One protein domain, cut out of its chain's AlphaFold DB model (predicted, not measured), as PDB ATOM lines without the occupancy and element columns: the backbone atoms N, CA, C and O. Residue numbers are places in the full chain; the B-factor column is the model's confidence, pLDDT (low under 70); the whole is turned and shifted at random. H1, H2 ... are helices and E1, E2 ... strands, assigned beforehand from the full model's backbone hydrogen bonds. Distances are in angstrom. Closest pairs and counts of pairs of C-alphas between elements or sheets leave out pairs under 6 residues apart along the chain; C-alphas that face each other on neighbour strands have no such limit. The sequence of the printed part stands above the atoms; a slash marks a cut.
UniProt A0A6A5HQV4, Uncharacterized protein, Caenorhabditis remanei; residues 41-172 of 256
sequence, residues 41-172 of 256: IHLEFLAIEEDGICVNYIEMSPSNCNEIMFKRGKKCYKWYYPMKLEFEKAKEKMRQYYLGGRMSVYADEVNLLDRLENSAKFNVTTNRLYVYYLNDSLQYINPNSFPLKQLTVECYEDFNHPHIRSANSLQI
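This is residues 41 to 172 of the 256 residues of an uncharacterized protein of Caenorhabditis remanei (UniProt A0A6A5HQV4). What shape do these atoms make? A long, twisted sheet of nine strands, in the order E5 E4 E3 E2 E1 E6 E7 E8 E9, makes the length of the domain, with H1 over one face of its antiparallel half and the short H2 over the same face of its parallel half. H3 only grazes the sheet near E8 and E9. What is it made of? The 132 printed residues have three named helices and nine named strands, in the order E1 E2 E3 E4 E5 H1 E6 E7 H2 E8 H3 E9; sheet and class are both mixed. How large is it? It is compact, with a radius of gyration of the C-alphas of 15.5 A, but elongated, spanning 49 by 28 by 26 A.

How do the strands pair? E1, residues 41 to 49, E2, 52 to 55, E3, 58 to 62, E4, 67 to 72, and E5, 75 to 80, form a meander, each strand the antiparallel neighbour of the one before, joined as hairpins. Within hydrogen-bond range are N 54 and O 47, N 60 and O 53, N 71 and O 59, and N 77 and O 70, each 2.8 A apart. E6, 105 to 112, is parallel to E1, with N 106 and O 41 2.9 A apart; E7, 124 to 131, E8, 150 to 154, and E9, 169 to 172, follow, each parallel to the one before, with N 112 and O 130, N 152 and O 129, and N 151 and O 169 each 2.8 A apart. Where are the helices? H1, residues 87 to 98, makes two layers with the sheet at a height of 7.6 A, over E3 and only just over E2, with 3 C-alphas there; it runs along the strands, at 2 degrees to E3 on the local plane, and its closest C-alpha pair with E3 is Lys 91 and Pro 62, 6.2 A. H2, 134 to 138, on the same face at a height of 9.1 A, is only just over E7, with 3 C-alphas; Ser 137 and Val 131 have the closest C-alphas, 7.0 A. H3, 162 to 165, has its C-alpha of Ile 164 closest to that of Leu 170 in E9, 6.9 A. Which units and backbone pairs are there? E7, H2, E8 and E8, H3, E9 are strand-helix-strand units, parallel neighbour strands with a helix between, with right-handed crossovers. Every O i to N i+4 pair is within range in H1 and H2; H3 is too short for one.

Where are the anchors? E1 begins at C-alpha 41 (183.720, 159.048, 131.095), H1 at C-alpha 87 (161.126, 173.261, 133.309), and E9 ends at C-alpha 172 (165.141, 145.984, 148.861). How long are the longer elements? From first to last C-alpha E1 is 19.5 A, E5 17.2 A and H1 16.8 A. Do strands bend? E1 bends by 90 degrees at residue 44, E6 by 105 at 108 and E7 by 108 at 127.

How far does it reach? The two C-alphas farthest apart, Pro 82 and Asn 160, are 49.9 A apart; the printed part has no cut. Which links are long? Those from E6 to E7 and from H2 to E8, 11 residues each. Where is confidence low? The pLDDT is under 70 at residues 117 to 120, 155 to 160 and 167.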
ATOM      1  N   ILE A  41     183.620 158.336 129.822       92.81
ATOM      2  CA  ILE A  41     183.720 159.048 131.095       92.81
ATOM      3  C   ILE A  41     183.617 158.046 132.237       92.81
ATOM      4  O   ILE A  41     182.759 157.166 132.202       92.81
ATOM      5  N   HIS A  42     184.509 158.185 133.217       93.38
ATOM      6  CA  HIS A  42     184.568 157.345 134.409       93.38
ATOM      7  C   HIS A  42     184.101 158.153 135.614       93.38
ATOM      8  O   HIS A  42     184.685 159.186 135.942       93.38
ATOM      9  N   LEU A  43     183.028 157.689 136.236       95.56
ATOM     10  CA  LEU A  43     182.359 158.311 137.362       95.56
ATOM     11  C   LEU A  43     182.457 157.392 138.579       95.56
ATOM     12  O   LEU A  43     182.468 156.170 138.468       95.56
ATOM     13  N   GLU A  44     182.513 157.997 139.751       95.62
ATOM     14  CA  GLU A  44     182.300 157.297 141.013       95.62
ATOM     15  C   GLU A  44     180.800 157.086 141.230       95.62
ATOM     16  O   GLU A  44     180.361 155.987 141.552       95.62
ATOM     17  N   PHE A  45     180.008 158.124 140.955       95.81
ATOM     18  CA  PHE A  45     178.576 158.135 141.215       95.81
ATOM     19  C   PHE A  45     177.816 158.884 140.120       95.81
ATOM     20  O   PHE A  45     178.185 160.007 139.750       95.81
ATOM     21  N   LEU A  46     176.737 158.275 139.632       95.50
ATOM     22  CA  LEU A  46     175.773 158.881 138.718       95.50
ATOM     23  C   LEU A  46     174.361 158.681 139.270       95.50
ATOM     24  O   LEU A  46     173.924 157.547 139.403       95.50
ATOM     25  N   ALA A  47     173.617 159.758 139.503       94.06
ATOM     26  CA  ALA A  47     172.182 159.659 139.772       94.06
ATOM     27  C   ALA A  47     171.378 160.410 138.719       94.06
ATOM     28  O   ALA A  47     171.750 161.516 138.323       94.06
ATOM     29  N   ILE A  48     170.266 159.823 138.294       91.38
ATOM     30  CA  ILE A  48     169.222 160.505 137.539       91.38
ATOM     31  C   ILE A  48     167.982 160.523 138.421       91.38
ATOM     32  O   ILE A  48     167.432 159.477 138.756       91.38
ATOM     33  N   GLU A  49     167.586 161.728 138.803       87.88
ATOM     34  CA  GLU A  49     166.460 162.008 139.688       87.88
ATOM     35  C   GLU A  49     165.357 162.720 138.900       87.88
ATOM     36  O   GLU A  49     165.604 163.233 137.801       87.88
ATOM     37  N   GLU A  50     164.149 162.774 139.467       84.81
ATOM     38  CA  GLU A  50     162.960 163.371 138.839       84.81
ATOM     39  C   GLU A  50     163.219 164.796 138.333       84.81
ATOM     40  O   GLU A  50     162.889 165.131 137.192       84.81
ATOM     41  N   ASP A  51     163.913 165.593 139.146       86.62
ATOM     42  CA  ASP A  51     164.215 166.998 138.874       86.62
ATOM     43  C   ASP A  51     165.658 167.233 138.412       86.62
ATOM     44  O   ASP A  51     166.056 168.374 138.168       86.62
ATOM     45  N   GLY A  52     166.492 166.190 138.336       90.62
ATOM     46  CA  GLY A  52     167.931 166.389 138.473       90.62
ATOM     47  C   GLY A  52     168.844 165.337 137.861       90.62
ATOM     48  O   GLY A  52     168.439 164.264 137.416       90.62
ATOM     49  N   ILE A  53     170.130 165.674 137.851       93.31
ATOM     50  CA  ILE A  53     171.226 164.733 137.644       93.31
ATOM     51  C   ILE A  53     172.314 164.990 138.687       93.31
ATOM     52  O   ILE A  53     172.659 166.138 138.967       93.31
ATOM     53  N   CYS A  54     172.885 163.927 139.240       95.12
ATOM     54  CA  CYS A  54     174.054 163.992 140.103       95.12
ATOM     55  C   CYS A  54     175.241 163.327 139.409       95.12
ATOM     56  O   CYS A  54     175.140 162.187 138.965       95.12
ATOM     57  N   VAL A  55     176.372 164.029 139.317       95.00
ATOM     58  CA  VAL A  55     177.623 163.501 138.745       95.00
ATOM     59  C   VAL A  55     178.741 163.698 139.762       95.00
ATOM     60  O   VAL A  55     179.046 164.837 140.118       95.00
ATOM     61  N   ASN A  56     179.346 162.607 140.249       94.56
ATOM     62  CA  ASN A  56     180.414 162.627 141.262       94.56
ATOM     63  C   ASN A  56     180.096 163.599 142.422       94.56
ATOM     64  O   ASN A  56     180.897 164.480 142.762       94.56
ATOM     65  N   TYR A  57     178.890 163.472 142.989       92.12
ATOM     66  CA  TYR A  57     178.381 164.275 144.113       92.12
ATOM     67  C   TYR A  57     178.176 165.772 143.827       92.12
ATOM     68  O   TYR A  57     178.139 166.592 144.752       92.12
ATOM     69  N   ILE A  58     178.070 166.147 142.551       94.38
ATOM     70  CA  ILE A  58     177.557 167.449 142.129       94.38
ATOM     71  C   ILE A  58     176.125 167.238 141.657       94.38
ATOM     72  O   ILE A  58     175.897 166.715 140.569       94.38
ATOM     73  N   GLU A  59     175.183 167.654 142.489       95.00
ATOM     74  CA  GLU A  59     173.755 167.656 142.195       95.00
ATOM     75  C   GLU A  59     173.423 168.864 141.320       95.00
ATOM     76  O   GLU A  59     173.870 169.988 141.588       95.00
ATOM     77  N   MET A  60     172.649 168.633 140.269       94.56
ATOM     78  CA  MET A  60     172.277 169.639 139.287       94.56
ATOM     79  C   MET A  60     170.801 169.513 138.970       94.56
ATOM     80  O   MET A  60     170.356 168.460 138.517       94.56
ATOM     81  N   SER A  61     170.058 170.593 139.173       93.44
ATOM     82  CA  SER A  61     168.631 170.630 138.870       93.44
ATOM     83  C   SER A  61     168.223 171.998 138.328       93.44
ATOM     84  O   SER A  61     168.627 173.032 138.879       93.44
ATOM     85  N   PRO A  62     167.461 172.062 137.222       92.00
ATOM     86  CA  PRO A  62     166.736 173.272 136.874       92.00
ATOM     87  C   PRO A  62     165.725 173.625 137.970       92.00
ATOM     88  O   PRO A  62     165.363 172.816 138.817       92.00
ATOM     89  N   SER A  63     165.244 174.858 137.930       86.94
ATOM     90  CA  SER A  63     164.158 175.343 138.773       86.94
ATOM     91  C   SER A  63     163.089 176.024 137.927       86.94
ATOM     92  O   SER A  63     163.349 176.501 136.817       86.94
ATOM     93  N   ASN A  64     161.894 176.155 138.501       83.31
ATOM     94  CA  ASN A  64     160.763 176.853 137.885       83.31
ATOM     95  C   ASN A  64     161.009 178.362 137.679       83.31
ATOM     96  O   ASN A  64     160.244 179.027 136.983       83.31
ATOM     97  N   CYS A  65     162.089 178.909 138.246       85.69
ATOM     98  CA  CYS A  65     162.469 180.319 138.154       85.69
ATOM     99  C   CYS A  65     163.495 180.608 137.046       85.69
ATOM    100  O   CYS A  65     164.097 181.678 137.036       85.69
ATOM    101  N   ASN A  66     163.683 179.689 136.089       88.94
ATOM    102  CA  ASN A  66     164.651 179.833 134.996       88.94
ATOM    103  C   ASN A  66     166.120 179.894 135.476       88.94
ATOM    104  O   ASN A  66     166.959 180.602 134.906       88.94
ATOM    105  N   GLU A  67     166.421 179.136 136.531       91.50
ATOM    106  CA  GLU A  67     167.753 178.998 137.128       91.50
ATOM    107  C   GLU A  67     168.155 177.527 137.238       91.50
ATOM    108  O   GLU A  67     167.304 176.694 137.546       91.50
ATOM    109  N   ILE A  68     169.445 177.218 137.089       91.94
ATOM    110  CA  ILE A  68     170.023 175.910 137.431       91.94
ATOM    111  C   ILE A  68     170.720 176.031 138.775       91.94
ATOM    112  O   ILE A  68     171.511 176.951 139.014       91.94
ATOM    113  N   MET A  69     170.421 175.081 139.645       93.88
ATOM    114  CA  MET A  69     171.088 174.902 140.914       93.88
ATOM    115  C   MET A  69     172.221 173.890 140.759       93.88
ATOM    116  O   MET A  69     172.049 172.846 140.139       93.88
ATOM    117  N   PHE A  70     173.366 174.201 141.354       93.56
ATOM    118  CA  PHE A  70     174.478 173.285 141.556       93.56
ATOM    119  C   PHE A  70     174.699 173.129 143.051       93.56
ATOM    120  O   PHE A  70     174.978 174.114 143.744       93.56
ATOM    121  N   LYS A  71     174.617 171.902 143.548       94.44
ATOM    122  CA  LYS A  71     174.828 171.594 144.957       94.44
ATOM    123  C   LYS A  71     175.937 170.564 145.125       94.44
ATOM    124  O   LYS A  71     176.039 169.596 144.383       94.44
ATOM    125  N   ARG A  72     176.814 170.814 146.098       92.38
ATOM    126  CA  ARG A  72     177.869 169.886 146.521       92.38
ATOM    127  C   ARG A  72     177.978 169.926 148.036       92.38
ATOM    128  O   ARG A  72     178.516 170.881 148.610       92.38
ATOM    129  N   GLY A  73     177.444 168.901 148.692       91.25
ATOM    130  CA  GLY A  73     177.271 168.898 150.142       91.25
ATOM    131  C   GLY A  73     176.431 170.098 150.592       91.25
ATOM    132  O   GLY A  73     175.326 170.310 150.103       91.25
ATOM    133  N   LYS A  74     176.969 170.924 151.496       91.50
ATOM    134  CA  LYS A  74     176.279 172.126 152.004       91.50
ATOM    135  C   LYS A  74     176.358 173.342 151.070       91.50
ATOM    136  O   LYS A  74     175.689 174.339 151.318       91.50
ATOM    137  N   LYS A  75     177.210 173.304 150.040       94.44
ATOM    138  CA  LYS A  75     177.388 174.433 149.119       94.44
ATOM    139  C   LYS A  75     176.324 174.379 148.034       94.44
ATOM    140  O   LYS A  75     176.139 173.329 147.427       94.44
ATOM    141  N   CYS A  76     175.687 175.515 147.778       94.44
ATOM    142  CA  CYS A  76     174.657 175.677 146.762       94.44
ATOM    143  C   CYS A  76     174.949 176.936 145.936       94.44
ATOM    144  O   CYS A  76     175.250 177.992 146.492       94.44
ATOM    145  N   TYR A  77     174.875 176.805 144.616       92.94
ATOM    146  CA  TYR A  77     175.081 177.878 143.651       92.94
ATOM    147  C   TYR A  77     173.909 177.901 142.681       92.94
ATOM    148  O   TYR A  77     173.466 176.847 142.235       92.94
ATOM    149  N   LYS A  78     173.431 179.092 142.323       92.56
ATOM    150  CA  LYS A  78     172.315 179.269 141.391       92.56
ATOM    151  C   LYS A  78     172.736 180.160 140.236       92.56
ATOM    152  O   LYS A  78     173.439 181.148 140.449       92.56
ATOM    153  N   TRP A  79     172.336 179.786 139.029       90.25
ATOM    154  CA  TRP A  79     172.686 180.497 137.804       90.25
ATOM    155  C   TRP A  79     171.455 180.658 136.926       90.25
ATOM    156  O   TRP A  79     170.833 179.668 136.548       90.25
ATOM    157  N   TYR A  80     171.150 181.895 136.546       89.44
ATOM    158  CA  TYR A  80     170.129 182.188 135.544       89.44
ATOM    159  C   TYR A  80     170.639 181.822 134.152       89.44
ATOM    160  O   TYR A  80     171.735 182.235 133.762       89.44
ATOM    161  N   TYR A  81     169.839 181.099 133.370       82.94
ATOM    162  CA  TYR A  81     170.115 180.955 131.940       82.94
ATOM    163  C   TYR A  81     169.534 182.145 131.161       82.94
ATOM    164  O   TYR A  81     168.447 182.622 131.483       82.94
ATOM    165  N   PRO A  82     170.208 182.605 130.091       76.38
ATOM    166  CA  PRO A  82     169.803 183.789 129.326       76.38
ATOM    167  C   PRO A  82     168.561 183.573 128.441       76.38
ATOM    168  O   PRO A  82     168.120 184.490 127.756       76.38
ATOM    169  N   MET A  83     168.000 182.363 128.422       80.50
ATOM    170  CA  MET A  83     166.798 182.008 127.671       80.50
ATOM    171  C   MET A  83     165.718 181.551 128.641       80.50
ATOM    172  O   MET A  83     166.024 180.804 129.566       80.50
ATOM    173  N   LYS A  84     164.466 181.958 128.404       83.19
ATOM    174  CA  LYS A  84     163.310 181.451 129.147       83.19
ATOM    175  C   LYS A  84     162.992 180.039 128.656       83.19
ATOM    176  O   LYS A  84     162.547 179.872 127.521       83.19
ATOM    177  N   LEU A  85     163.258 179.039 129.486       82.81
ATOM    178  CA  LEU A  85     162.941 177.644 129.207       82.81
ATOM    179  C   LEU A  85     161.856 177.136 130.150       82.81
ATOM    180  O   LEU A  85     161.843 177.440 131.336       82.81
ATOM    181  N   GLU A  86     160.959 176.333 129.590       88.44
ATOM    182  CA  GLU A  86     160.058 175.482 130.361       88.44
ATOM    183  C   GLU A  86     160.870 174.450 131.154       88.44
ATOM    184  O   GLU A  86     161.889 173.959 130.659       88.44
ATOM    185  N   PHE A  87     160.416 174.127 132.366       86.56
ATOM    186  CA  PHE A  87     161.126 173.261 133.309       86.56
ATOM    187  C   PHE A  87     161.530 171.913 132.693       86.56
ATOM    188  O   PHE A  87     162.714 171.575 132.675       86.56
ATOM    189  N   GLU A  88     160.586 171.215 132.061       86.56
ATOM    190  CA  GLU A  88     160.836 169.922 131.410       86.56
ATOM    191  C   GLU A  88     161.866 170.014 130.276       86.56
ATOM    192  O   GLU A  88     162.775 169.192 130.171       86.56
ATOM    193  N   LYS A  89     161.822 171.086 129.477       88.12
ATOM    194  CA  LYS A  89     162.821 171.322 128.421       88.12
ATOM    195  C   LYS A  89     164.201 171.638 128.995       88.12
ATOM    196  O   LYS A  89     165.215 171.286 128.390       88.12
ATOM    197  N   ALA A  90     164.271 172.332 130.132       89.75
ATOM    198  CA  ALA A  90     165.533 172.587 130.820       89.75
ATOM    199  C   ALA A  90     166.130 171.280 131.365       89.75
ATOM    200  O   ALA A  90     167.324 171.031 131.175       89.75
ATOM    201  N   LYS A  91     165.291 170.421 131.953       87.62
ATOM    202  CA  LYS A  91     165.657 169.084 132.433       87.62
ATOM    203  C   LYS A  91     166.185 168.204 131.304       87.62
ATOM    204  O   LYS A  91     167.282 167.652 131.411       87.62
ATOM    205  N   GLU A  92     165.471 168.148 130.181       87.31
ATOM    206  CA  GLU A  92     165.897 167.405 128.994       87.31
ATOM    207  C   GLU A  92     167.254 167.907 128.481       87.31
ATOM    208  O   GLU A  92     168.193 167.124 128.326       87.31
ATOM    209  N   LYS A  93     167.413 169.225 128.286       88.62
ATOM    210  CA  LYS A  93     168.685 169.809 127.829       88.62
ATOM    211  C   LYS A  93     169.843 169.515 128.774       88.62
ATOM    212  O   LYS A  93     170.955 169.279 128.305       88.62
ATOM    213  N   MET A  94     169.599 169.516 130.081       89.62
ATOM    214  CA  MET A  94     170.602 169.149 131.077       89.62
ATOM    215  C   MET A  94     171.016 167.678 130.924       89.62
ATOM    216  O   MET A  94     172.207 167.392 130.806       89.62
ATOM    217  N   ARG A  95     170.059 166.747 130.833       88.62
ATOM    218  CA  ARG A  95     170.344 165.315 130.610       88.62
ATOM    219  C   ARG A  95     171.119 165.091 129.310       88.62
ATOM    220  O   ARG A  95     172.137 164.397 129.307       88.62
ATOM    221  N   GLN A  96     170.714 165.750 128.225       88.94
ATOM    222  CA  GLN A  96     171.436 165.727 126.948       88.94
ATOM    223  C   GLN A  96     172.858 166.288 127.081       88.94
ATOM    224  O   GLN A  96     173.811 165.723 126.542       88.94
ATOM    225  N   TYR A  97     173.041 167.369 127.842       90.50
ATOM    226  CA  TYR A  97     174.354 167.965 128.062       90.50
ATOM    227  C   TYR A  97     175.313 167.019 128.789       90.50
ATOM    228  O   TYR A  97     176.481 166.947 128.407       90.50
ATOM    229  N   TYR A  98     174.858 166.269 129.797       90.94
ATOM    230  CA  TYR A  98     175.729 165.372 130.565       90.94
ATOM    231  C   TYR A  98     175.894 164.001 129.910       90.94
ATOM    232  O   TYR A  98     177.030 163.559 129.720       90.94
ATOM    233  N   LEU A  99     174.806 163.380 129.462       89.44
ATOM    234  CA  LEU A  99     174.781 161.988 128.994       89.44
ATOM    235  C   LEU A  99     174.696 161.872 127.469       89.44
ATOM    236  O   LEU A  99     175.322 160.994 126.880       89.44
ATOM    237  N   GLY A 100     173.995 162.801 126.818       87.81
ATOM    238  CA  GLY A 100     173.791 162.794 125.370       87.81
ATOM    239  C   GLY A 100     175.096 162.850 124.572       87.81
ATOM    240  O   GLY A 100     176.066 163.515 124.962       87.81
ATOM    241  N   GLY A 101     175.120 162.120 123.456       85.81
ATOM    242  CA  GLY A 101     176.264 162.030 122.543       85.81
ATOM    243  C   GLY A 101     177.455 161.221 123.070       85.81
ATOM    244  O   GLY A 101     178.477 161.165 122.388       85.81
ATOM    245  N   ARG A 102     177.346 160.606 124.257       87.75
ATOM    246  CA  ARG A 102     178.348 159.672 124.785       87.75
ATOM    247  C   ARG A 102     177.973 158.245 124.403       87.75
ATOM    248  O   ARG A 102     176.853 157.814 124.650       87.75
ATOM    249  N   MET A 103     178.933 157.501 123.861       78.81
ATOM    250  CA  MET A 103     178.748 156.078 123.545       78.81
ATOM    251  C   MET A 103     178.922 155.167 124.764       78.81
ATOM    252  O   MET A 103     178.427 154.042 124.767       78.81
ATOM    253  N   SER A 104     179.661 155.616 125.783       87.25
ATOM    254  CA  SER A 104     179.995 154.795 126.948       87.25
ATOM    255  C   SER A 104     180.166 155.658 128.190       87.25
ATOM    256  O   SER A 104     180.976 156.590 128.211       87.25
ATOM    257  N   VAL A 105     179.398 155.331 129.225       93.50
ATOM    258  CA  VAL A 105     179.545 155.874 130.574       93.50
ATOM    259  C   VAL A 105     179.934 154.720 131.488       93.50
ATOM    260  O   VAL A 105     179.308 153.664 131.453       93.50
ATOM    261  N   TYR A 106     180.974 154.908 132.285       95.38
ATOM    262  CA  TYR A 106     181.363 153.977 133.336       95.38
ATOM    263  C   TYR A 106     181.111 154.669 134.664       95.38
ATOM    264  O   TYR A 106     181.595 155.780 134.864       95.38
ATOM    265  N   ALA A 107     180.353 154.042 135.550       96.25
ATOM    266  CA  ALA A 107     180.109 154.548 136.893       96.25
ATOM    267  C   ALA A 107     180.256 153.396 137.883       96.25
ATOM    268  O   ALA A 107     179.843 152.288 137.569       96.25
ATOM    269  N   ASP A 108     180.865 153.605 139.048       96.25
ATOM    270  CA  ASP A 108     180.903 152.534 140.054       96.25
ATOM    271  C   ASP A 108     179.507 152.287 140.648       96.25
ATOM    272  O   ASP A 108     179.117 151.139 140.878       96.25
ATOM    273  N   GLU A 109     178.739 153.366 140.814       95.69
ATOM    274  CA  GLU A 109     177.368 153.355 141.307       95.69
ATOM    275  C   GLU A 109     176.441 154.223 140.451       95.69
ATOM    276  O   GLU A 109     176.779 155.352 140.077       95.69
ATOM    277  N   VAL A 110     175.267 153.672 140.138       95.75
ATOM    278  CA  VAL A 110     174.228 154.317 139.331       95.75
ATOM    279  C   VAL A 110     172.896 154.262 140.059       95.75
ATOM    280  O   VAL A 110     172.422 153.174 140.367       95.75
ATOM    281  N   ASN A 111     172.255 155.417 140.227       94.06
ATOM    282  CA  ASN A 111     170.914 155.532 140.792       94.06
ATOM    283  C   ASN A 111     169.949 156.052 139.722       94.06
ATOM    284  O   ASN A 111     170.117 157.168 139.227       94.06
ATOM    285  N   LEU A 112     168.940 155.266 139.357       91.25
ATOM    286  CA  LEU A 112     167.891 155.645 138.408       91.25
ATOM    287  C   LEU A 112     166.561 155.742 139.160       91.25
ATOM    288  O   LEU A 112     165.869 154.745 139.372       91.25
ATOM    289  N   LEU A 113     166.249 156.961 139.595       83.12
ATOM    290  CA  LEU A 113     165.099 157.284 140.445       83.12
ATOM    291  C   LEU A 113     163.978 158.003 139.689       83.12
ATOM    292  O   LEU A 113     162.968 158.349 140.288       83.12
ATOM    293  N   ASP A 114     164.157 158.241 138.391       77.75
ATOM    294  CA  ASP A 114     163.149 158.843 137.521       77.75
ATOM    295  C   ASP A 114     162.731 157.879 136.414       77.75
ATOM    296  O   ASP A 114     163.524 157.051 135.952       77.75
ATOM    297  N   ARG A 115     161.504 158.051 135.915       70.38
ATOM    298  CA  ARG A 115     161.067 157.418 134.674       70.38
ATOM    299  C   ARG A 115     161.821 158.091 133.533       70.38
ATOM    300  O   ARG A 115     161.546 159.221 133.143       70.38
ATOM    301  N   LEU A 116     162.801 157.383 132.982       70.81
ATOM    302  CA  LEU A 116     163.704 157.873 131.934       70.81
ATOM    303  C   LEU A 116     163.028 158.060 130.559       70.81
ATOM    304  O   LEU A 116     163.720 158.174 129.541       70.81
ATOM    305  N   GLU A 117     161.699 158.119 130.509       64.62
ATOM    306  CA  GLU A 117     160.916 158.356 129.299       64.62
ATOM    307  C   GLU A 117     161.458 159.589 128.549       64.62
ATOM    308  O   GLU A 117     161.735 160.636 129.134       64.62
ATOM    309  N   ASN A 118     161.669 159.454 127.237       60.41
ATOM    310  CA  ASN A 118     162.217 160.506 126.364       60.41
ATOM    311  C   ASN A 118     163.639 161.004 126.710       60.41
ATOM    312  O   ASN A 118     164.098 162.005 126.155       60.41
ATOM    313  N   SER A 119     164.376 160.317 127.588       64.00
ATOM    314  CA  SER A 119     165.773 160.657 127.867       64.00
ATOM    315  C   SER A 119     166.707 160.302 126.701       64.00
ATOM    316  O   SER A 119     166.392 159.503 125.814       64.00
ATOM    317  N   ALA A 120     167.892 160.924 126.686       66.88
ATOM    318  CA  ALA A 120     168.949 160.580 125.740       66.88
ATOM    319  C   ALA A 120     169.225 159.071 125.788       66.88
ATOM    320  O   ALA A 120     169.373 158.517 126.871       66.88
ATOM    321  N   LYS A 121     169.379 158.410 124.635       74.69
ATOM    322  CA  LYS A 121     169.929 157.049 124.631       74.69
ATOM    323  C   LYS A 121     171.379 157.120 125.107       74.69
ATOM    324  O   LYS A 121     172.233 157.660 124.404       74.69
ATOM    325  N   PHE A 122     171.636 156.605 126.299       82.50
ATOM    326  CA  PHE A 122     172.973 156.386 126.837       82.50
ATOM    327  C   PHE A 122     173.087 154.937 127.300       82.50
ATOM    328  O   PHE A 122     172.083 154.267 127.530       82.50
ATOM    329  N   ASN A 123     174.322 154.464 127.404       89.50
ATOM    330  CA  ASN A 123     174.637 153.132 127.889       89.50
ATOM    331  C   ASN A 123     175.638 153.266 129.038       89.50
ATOM    332  O   ASN A 123     176.742 153.792 128.830       89.50
ATOM    333  N   VAL A 124     175.246 152.834 130.237       93.38
ATOM    334  CA  VAL A 124     176.092 152.898 131.432       93.38
ATOM    335  C   VAL A 124     176.528 151.508 131.874       93.38
ATOM    336  O   VAL A 124     175.722 150.594 131.991       93.38
ATOM    337  N   THR A 125     177.823 151.343 132.115       96.12
ATOM    338  CA  THR A 125     178.380 150.140 132.738       96.12
ATOM    339  C   THR A 125     178.596 150.424 134.217       96.12
ATOM    340  O   THR A 125     179.261 151.415 134.531       96.12
ATOM    341  N   THR A 126     178.041 149.588 135.098       97.00
ATOM    342  CA  THR A 126     178.094 149.809 136.549       97.00
ATOM    343  C   THR A 126     178.333 148.545 137.363       97.00
ATOM    344  O   THR A 126     178.029 147.445 136.917       97.00
ATOM    345  N   ASN A 127     178.882 148.711 138.568       92.25
ATOM    346  CA  ASN A 127     179.000 147.636 139.552       92.25
ATOM    347  C   ASN A 127     177.813 147.614 140.520       92.25
ATOM    348  O   ASN A 127     177.406 146.538 140.968       92.25
ATOM    349  N   ARG A 128     177.307 148.800 140.880       93.31
ATOM    350  CA  ARG A 128     176.186 148.994 141.800       93.31
ATOM    351  C   ARG A 128     175.061 149.741 141.102       93.31
ATOM    352  O   ARG A 128     175.299 150.762 140.453       93.31
ATOM    353  N   LEU A 129     173.850 149.223 141.213       93.38
ATOM    354  CA  LEU A 129     172.677 149.799 140.572       93.38
ATOM    355  C   LEU A 129     171.565 149.951 141.599       93.38
ATOM    356  O   LEU A 129     171.166 148.962 142.198       93.38
ATOM    357  N   TYR A 130     171.050 151.162 141.755       91.88
ATOM    358  CA  TYR A 130     169.826 151.444 142.486       91.88
ATOM    359  C   TYR A 130     168.747 151.887 141.504       91.88
ATOM    360  O   TYR A 130     168.960 152.820 140.728       91.88
ATOM    361  N   VAL A 131     167.604 151.209 141.501       88.62
ATOM    362  CA  VAL A 131     166.506 151.486 140.568       88.62
ATOM    363  C   VAL A 131     165.170 151.492 141.288       88.62
ATOM    364  O   VAL A 131     164.934 150.691 142.191       88.62
ATOM    365  N   TYR A 132     164.276 152.361 140.824       80.31
ATOM    366  CA  TYR A 132     162.872 152.317 141.224       80.31
ATOM    367  C   TYR A 132     162.094 151.282 140.395       80.31
ATOM    368  O   TYR A 132     161.436 150.402 140.932       80.31
ATOM    369  N   TYR A 133     162.252 151.323 139.067       79.31
ATOM    370  CA  TYR A 133     161.627 150.386 138.129       79.31
ATOM    371  C   TYR A 133     162.714 149.635 137.358       79.31
ATOM    372  O   TYR A 133     163.323 150.188 136.437       79.31
ATOM    373  N   LEU A 134     162.992 148.382 137.744       83.38
ATOM    374  CA  LEU A 134     164.082 147.601 137.148       83.38
ATOM    375  C   LEU A 134     163.892 147.445 135.636       83.38
ATOM    376  O   LEU A 134     164.794 147.807 134.885       83.38
ATOM    377  N   ASN A 135     162.716 146.985 135.200       84.94
ATOM    378  CA  ASN A 135     162.403 146.732 133.789       84.94
ATOM    379  C   ASN A 135     162.599 147.980 132.909       84.94
ATOM    380  O   ASN A 135     163.294 147.916 131.893       84.94
ATOM    381  N   ASP A 136     162.079 149.130 133.344       83.44
ATOM    382  CA  ASP A 136     162.203 150.408 132.628       83.44
ATOM    383  C   ASP A 136     163.663 150.882 132.530       83.44
ATOM    384  O   ASP A 136     164.054 151.565 131.574       83.44
ATOM    385  N   SER A 137     164.482 150.496 133.512       87.00
ATOM    386  CA  SER A 137     165.882 150.897 133.642       87.00
ATOM    387  C   SER A 137     166.843 150.051 132.803       87.00
ATOM    388  O   SER A 137     167.883 150.560 132.381       87.00
ATOM    389  N   LEU A 138     166.515 148.782 132.518       88.44
ATOM    390  CA  LEU A 138     167.430 147.839 131.852       88.44
ATOM    391  C   LEU A 138     167.938 148.334 130.494       88.44
ATOM    392  O   LEU A 138     169.093 148.094 130.153       88.44
ATOM    393  N   GLN A 139     167.117 149.066 129.736       88.44
ATOM    394  CA  GLN A 139     167.497 149.581 128.413       88.44
ATOM    395  C   GLN A 139     168.678 150.574 128.440       88.44
ATOM    396  O   GLN A 139     169.276 150.837 127.397       88.44
ATOM    397  N   TYR A 140     169.007 151.130 129.611       89.38
ATOM    398  CA  TYR A 140     170.103 152.085 129.799       89.38
ATOM    399  C   TYR A 140     171.365 151.442 130.381       89.38
ATOM    400  O   TYR A 140     172.430 152.067 130.380       89.38
ATOM    401  N   ILE A 141     171.259 150.211 130.888       91.88
ATOM    402  CA  ILE A 141     172.353 149.499 131.544       91.88
ATOM    403  C   ILE A 141     173.050 148.595 130.535       91.88
ATOM    404  O   ILE A 141     172.431 147.795 129.836       91.88
ATOM    405  N   ASN A 142     174.375 148.683 130.493       93.38
ATOM    406  CA  ASN A 142     175.193 147.805 129.678       93.38
ATOM    407  C   ASN A 142     175.043 146.369 130.197       93.38
ATOM    408  O   ASN A 142     175.321 146.155 131.382       93.38
ATOM    409  N   PRO A 143     174.708 145.378 129.348       92.50
ATOM    410  CA  PRO A 143     174.635 143.975 129.752       92.50
ATOM    411  C   PRO A 143     175.900 143.449 130.444       92.50
ATOM    412  O   PRO A 143     175.809 142.589 131.313       92.50
ATOM    413  N   ASN A 144     177.073 144.015 130.137       92.38
ATOM    414  CA  ASN A 144     178.339 143.667 130.795       92.38
ATOM    415  C   ASN A 144     178.418 144.089 132.277       92.38
ATOM    416  O   ASN A 144     179.394 143.764 132.944       92.38
ATOM    417  N   SER A 145     177.433 144.838 132.781       93.38
ATOM    418  CA  SER A 145     177.305 145.176 134.206       93.38
ATOM    419  C   SER A 145     176.822 143.990 135.043       93.38
ATOM    420  O   SER A 145     176.955 144.010 136.263       93.38
ATOM    421  N   PHE A 146     176.226 142.974 134.408       86.56
ATOM    422  CA  PHE A 146     175.672 141.816 135.098       86.56
ATOM    423  C   PHE A 146     176.678 140.647 135.140       86.56
ATOM    424  O   PHE A 146     177.362 140.403 134.143       86.56
ATOM    425  N   PRO A 147     176.745 139.884 136.248       88.12
ATOM    426  CA  PRO A 147     176.006 140.092 137.494       88.12
ATOM    427  C   PRO A 147     176.503 141.327 138.258       88.12
ATOM    428  O   PRO A 147     177.706 141.569 138.371       88.12
ATOM    429  N   LEU A 148     175.562 142.104 138.798       82.94
ATOM    430  CA  LEU A 148     175.883 143.295 139.582       82.94
ATOM    431  C   LEU A 148     176.502 142.889 140.923       82.94
ATOM    432  O   LEU A 148     176.064 141.927 141.561       82.94
ATOM    433  N   LYS A 149     177.479 143.672 141.397       84.94
ATOM    434  CA  LYS A 149     178.000 143.517 142.764       84.94
ATOM    435  C   LYS A 149     176.926 143.855 143.792       84.94
ATOM    436  O   LYS A 149     176.858 143.202 144.829       84.94
ATOM    437  N   GLN A 150     176.108 144.862 143.492       83.88
ATOM    438  CA  GLN A 150     174.962 145.256 144.298       83.88
ATOM    439  C   GLN A 150     173.827 145.737 143.397       83.88
ATOM    440  O   GLN A 150     174.033 146.598 142.542       83.88
ATOM    441  N   LEU A 151     172.638 145.190 143.602       85.75
ATOM    442  CA  LEU A 151     171.399 145.670 143.019       85.75
ATOM    443  C   LEU A 151     170.489 146.106 144.160       85.75
ATOM    444  O   LEU A 151     170.141 145.292 145.006       85.75
ATOM    445  N   THR A 152     170.098 147.368 144.175       86.00
ATOM    446  CA  THR A 152     169.102 147.901 145.093       86.00
ATOM    447  C   THR A 152     167.835 148.207 144.301       86.00
ATOM    448  O   THR A 152     167.896 148.847 143.251       86.00
ATOM    449  N   VAL A 153     166.689 147.740 144.782       81.12
ATOM    450  CA  VAL A 153     165.382 147.950 144.151       81.12
ATOM    451  C   VAL A 153     164.405 148.538 145.167       81.12
ATOM    452  O   VAL A 153     164.328 148.057 146.298       81.12
ATOM    453  N   GLU A 154     163.656 149.570 144.777       74.50
ATOM    454  CA  GLU A 154     162.442 149.967 145.505       74.50
ATOM    455  C   GLU A 154     161.307 149.051 145.026       74.50
ATOM    456  O   GLU A 154     160.733 149.234 143.959       74.50
ATOM    457  N   CYS A 155     161.117 147.928 145.719       65.25
ATOM    458  CA  CYS A 155     160.488 146.742 145.134       65.25
ATOM    459  C   CYS A 155     158.955 146.742 145.213       65.25
ATOM    460  O   CYS A 155     158.409 147.014 146.277       65.25
ATOM    461  N   TYR A 156     158.315 146.255 144.136       56.81
ATOM    462  CA  TYR A 156     157.079 145.445 144.163       56.81
ATOM    463  C   TYR A 156     157.027 144.339 143.078       56.81
ATOM    464  O   TYR A 156     156.052 143.596 143.031       56.81
ATOM    465  N   GLU A 157     158.037 144.187 142.207       54.47
ATOM    466  CA  GLU A 157     157.935 143.294 141.038       54.47
ATOM    467  C   GLU A 157     158.870 142.075 141.107       54.47
ATOM    468  O   GLU A 157     160.089 142.210 141.188       54.47
ATOM    469  N   ASP A 158     158.241 140.895 141.051       64.00
ATOM    470  CA  ASP A 158     158.751 139.562 140.699       64.00
ATOM    471  C   ASP A 158     160.229 139.260 141.031       64.00
ATOM    472  O   ASP A 158     161.131 139.411 140.198       64.00
ATOM    473  N   PHE A 159     160.474 138.695 142.221       67.19
ATOM    474  CA  PHE A 159     161.792 138.178 142.623       67.19
ATOM    475  C   PHE A 159     162.339 137.088 141.695       67.19
ATOM    476  O   PHE A 159     163.524 136.745 141.772       67.19
ATOM    477  N   ASN A 160     161.518 136.549 140.789       67.81
ATOM    478  CA  ASN A 160     161.968 135.588 139.794       67.81
ATOM    479  C   ASN A 160     162.726 136.232 138.628       67.81
ATOM    480  O   ASN A 160     163.314 135.511 137.815       67.81
ATOM    481  N   HIS A 161     162.786 137.564 138.567       75.62
ATOM    482  CA  HIS A 161     163.504 138.275 137.523       75.62
ATOM    483  C   HIS A 161     165.001 137.871 137.476       75.62
ATOM    484  O   HIS A 161     165.697 137.881 138.500       75.62
ATOM    485  N   PRO A 162     165.566 137.546 136.295       79.44
ATOM    486  CA  PRO A 162     166.902 136.950 136.184       79.44
ATOM    487  C   PRO A 162     168.026 137.860 136.700       79.44
ATOM    488  O   PRO A 162     169.003 137.372 137.270       79.44
ATOM    489  N   HIS A 163     167.898 139.181 136.548       81.50
ATOM    490  CA  HIS A 163     168.880 140.140 137.072       81.50
ATOM    491  C   HIS A 163     168.787 140.341 138.591       81.50
ATOM    492  O   HIS A 163     169.776 140.732 139.202       81.50
ATOM    493  N   ILE A 164     167.637 140.024 139.199       73.75
ATOM    494  CA  ILE A 164     167.478 139.983 140.658       73.75
ATOM    495  C   ILE A 164     168.155 138.717 141.193       73.75
ATOM    496  O   ILE A 164     169.020 138.799 142.059       73.75
ATOM    497  N   ARG A 165     167.846 137.556 140.600       70.62
ATOM    498  CA  ARG A 165     168.400 136.250 141.004       70.62
ATOM    499  C   ARG A 165     169.910 136.105 140.807       70.62
ATOM    500  O   ARG A 165     170.533 135.298 141.487       70.62
ATOM    501  N   SER A 166     170.491 136.837 139.858       70.62
ATOM    502  CA  SER A 166     171.929 136.775 139.560       70.62
ATOM    503  C   SER A 166     172.771 137.824 140.291       70.62
ATOM    504  O   SER A 166     173.994 137.775 140.184       70.62
ATOM    505  N   ALA A 167     172.168 138.771 141.018       68.12
ATOM    506  CA  ALA A 167     172.921 139.785 141.749       68.12
ATOM    507  C   ALA A 167     173.701 139.165 142.923       68.12
ATOM    508  O   ALA A 167     173.174 138.344 143.669       68.12
ATOM    509  N   ASN A 168     174.949 139.601 143.134       74.75
ATOM    510  CA  ASN A 168     175.764 139.112 144.256       74.75
ATOM    511  C   ASN A 168     175.235 139.625 145.606       74.75
ATOM    512  O   ASN A 168     175.322 138.956 146.633       74.75
ATOM    513  N   SER A 169     174.694 140.838 145.606       72.00
ATOM    514  CA  SER A 169     173.999 141.427 146.743       72.00
ATOM    515  C   SER A 169     172.760 142.129 146.219       72.00
ATOM    516  O   SER A 169     172.859 142.995 145.356       72.00
ATOM    517  N   LEU A 170     171.604 141.773 146.749       75.31
ATOM    518  CA  LEU A 170     170.325 142.408 146.494       75.31
ATOM    519  C   LEU A 170     169.930 143.227 147.727       75.31
ATOM    520  O   LEU A 170     170.073 142.780 148.858       75.31
ATOM    521  N   GLN A 171     169.456 144.445 147.548       73.56
ATOM    522  CA  GLN A 171     168.853 145.241 148.608       73.56
ATOM    523  C   GLN A 171     167.473 145.678 148.155       73.56
ATOM    524  O   GLN A 171     167.272 146.081 147.015       73.56
ATOM    525  N   ILE A 172     166.519 145.584 149.058       71.25
ATOM    526  CA  ILE A 172     165.141 145.984 148.861       71.25
ATOM    527  C   ILE A 172     164.906 147.138 149.823       71.25
ATOM    528  O   ILE A 172     164.887 146.959 151.042       71.25
TER     529      ILE A 172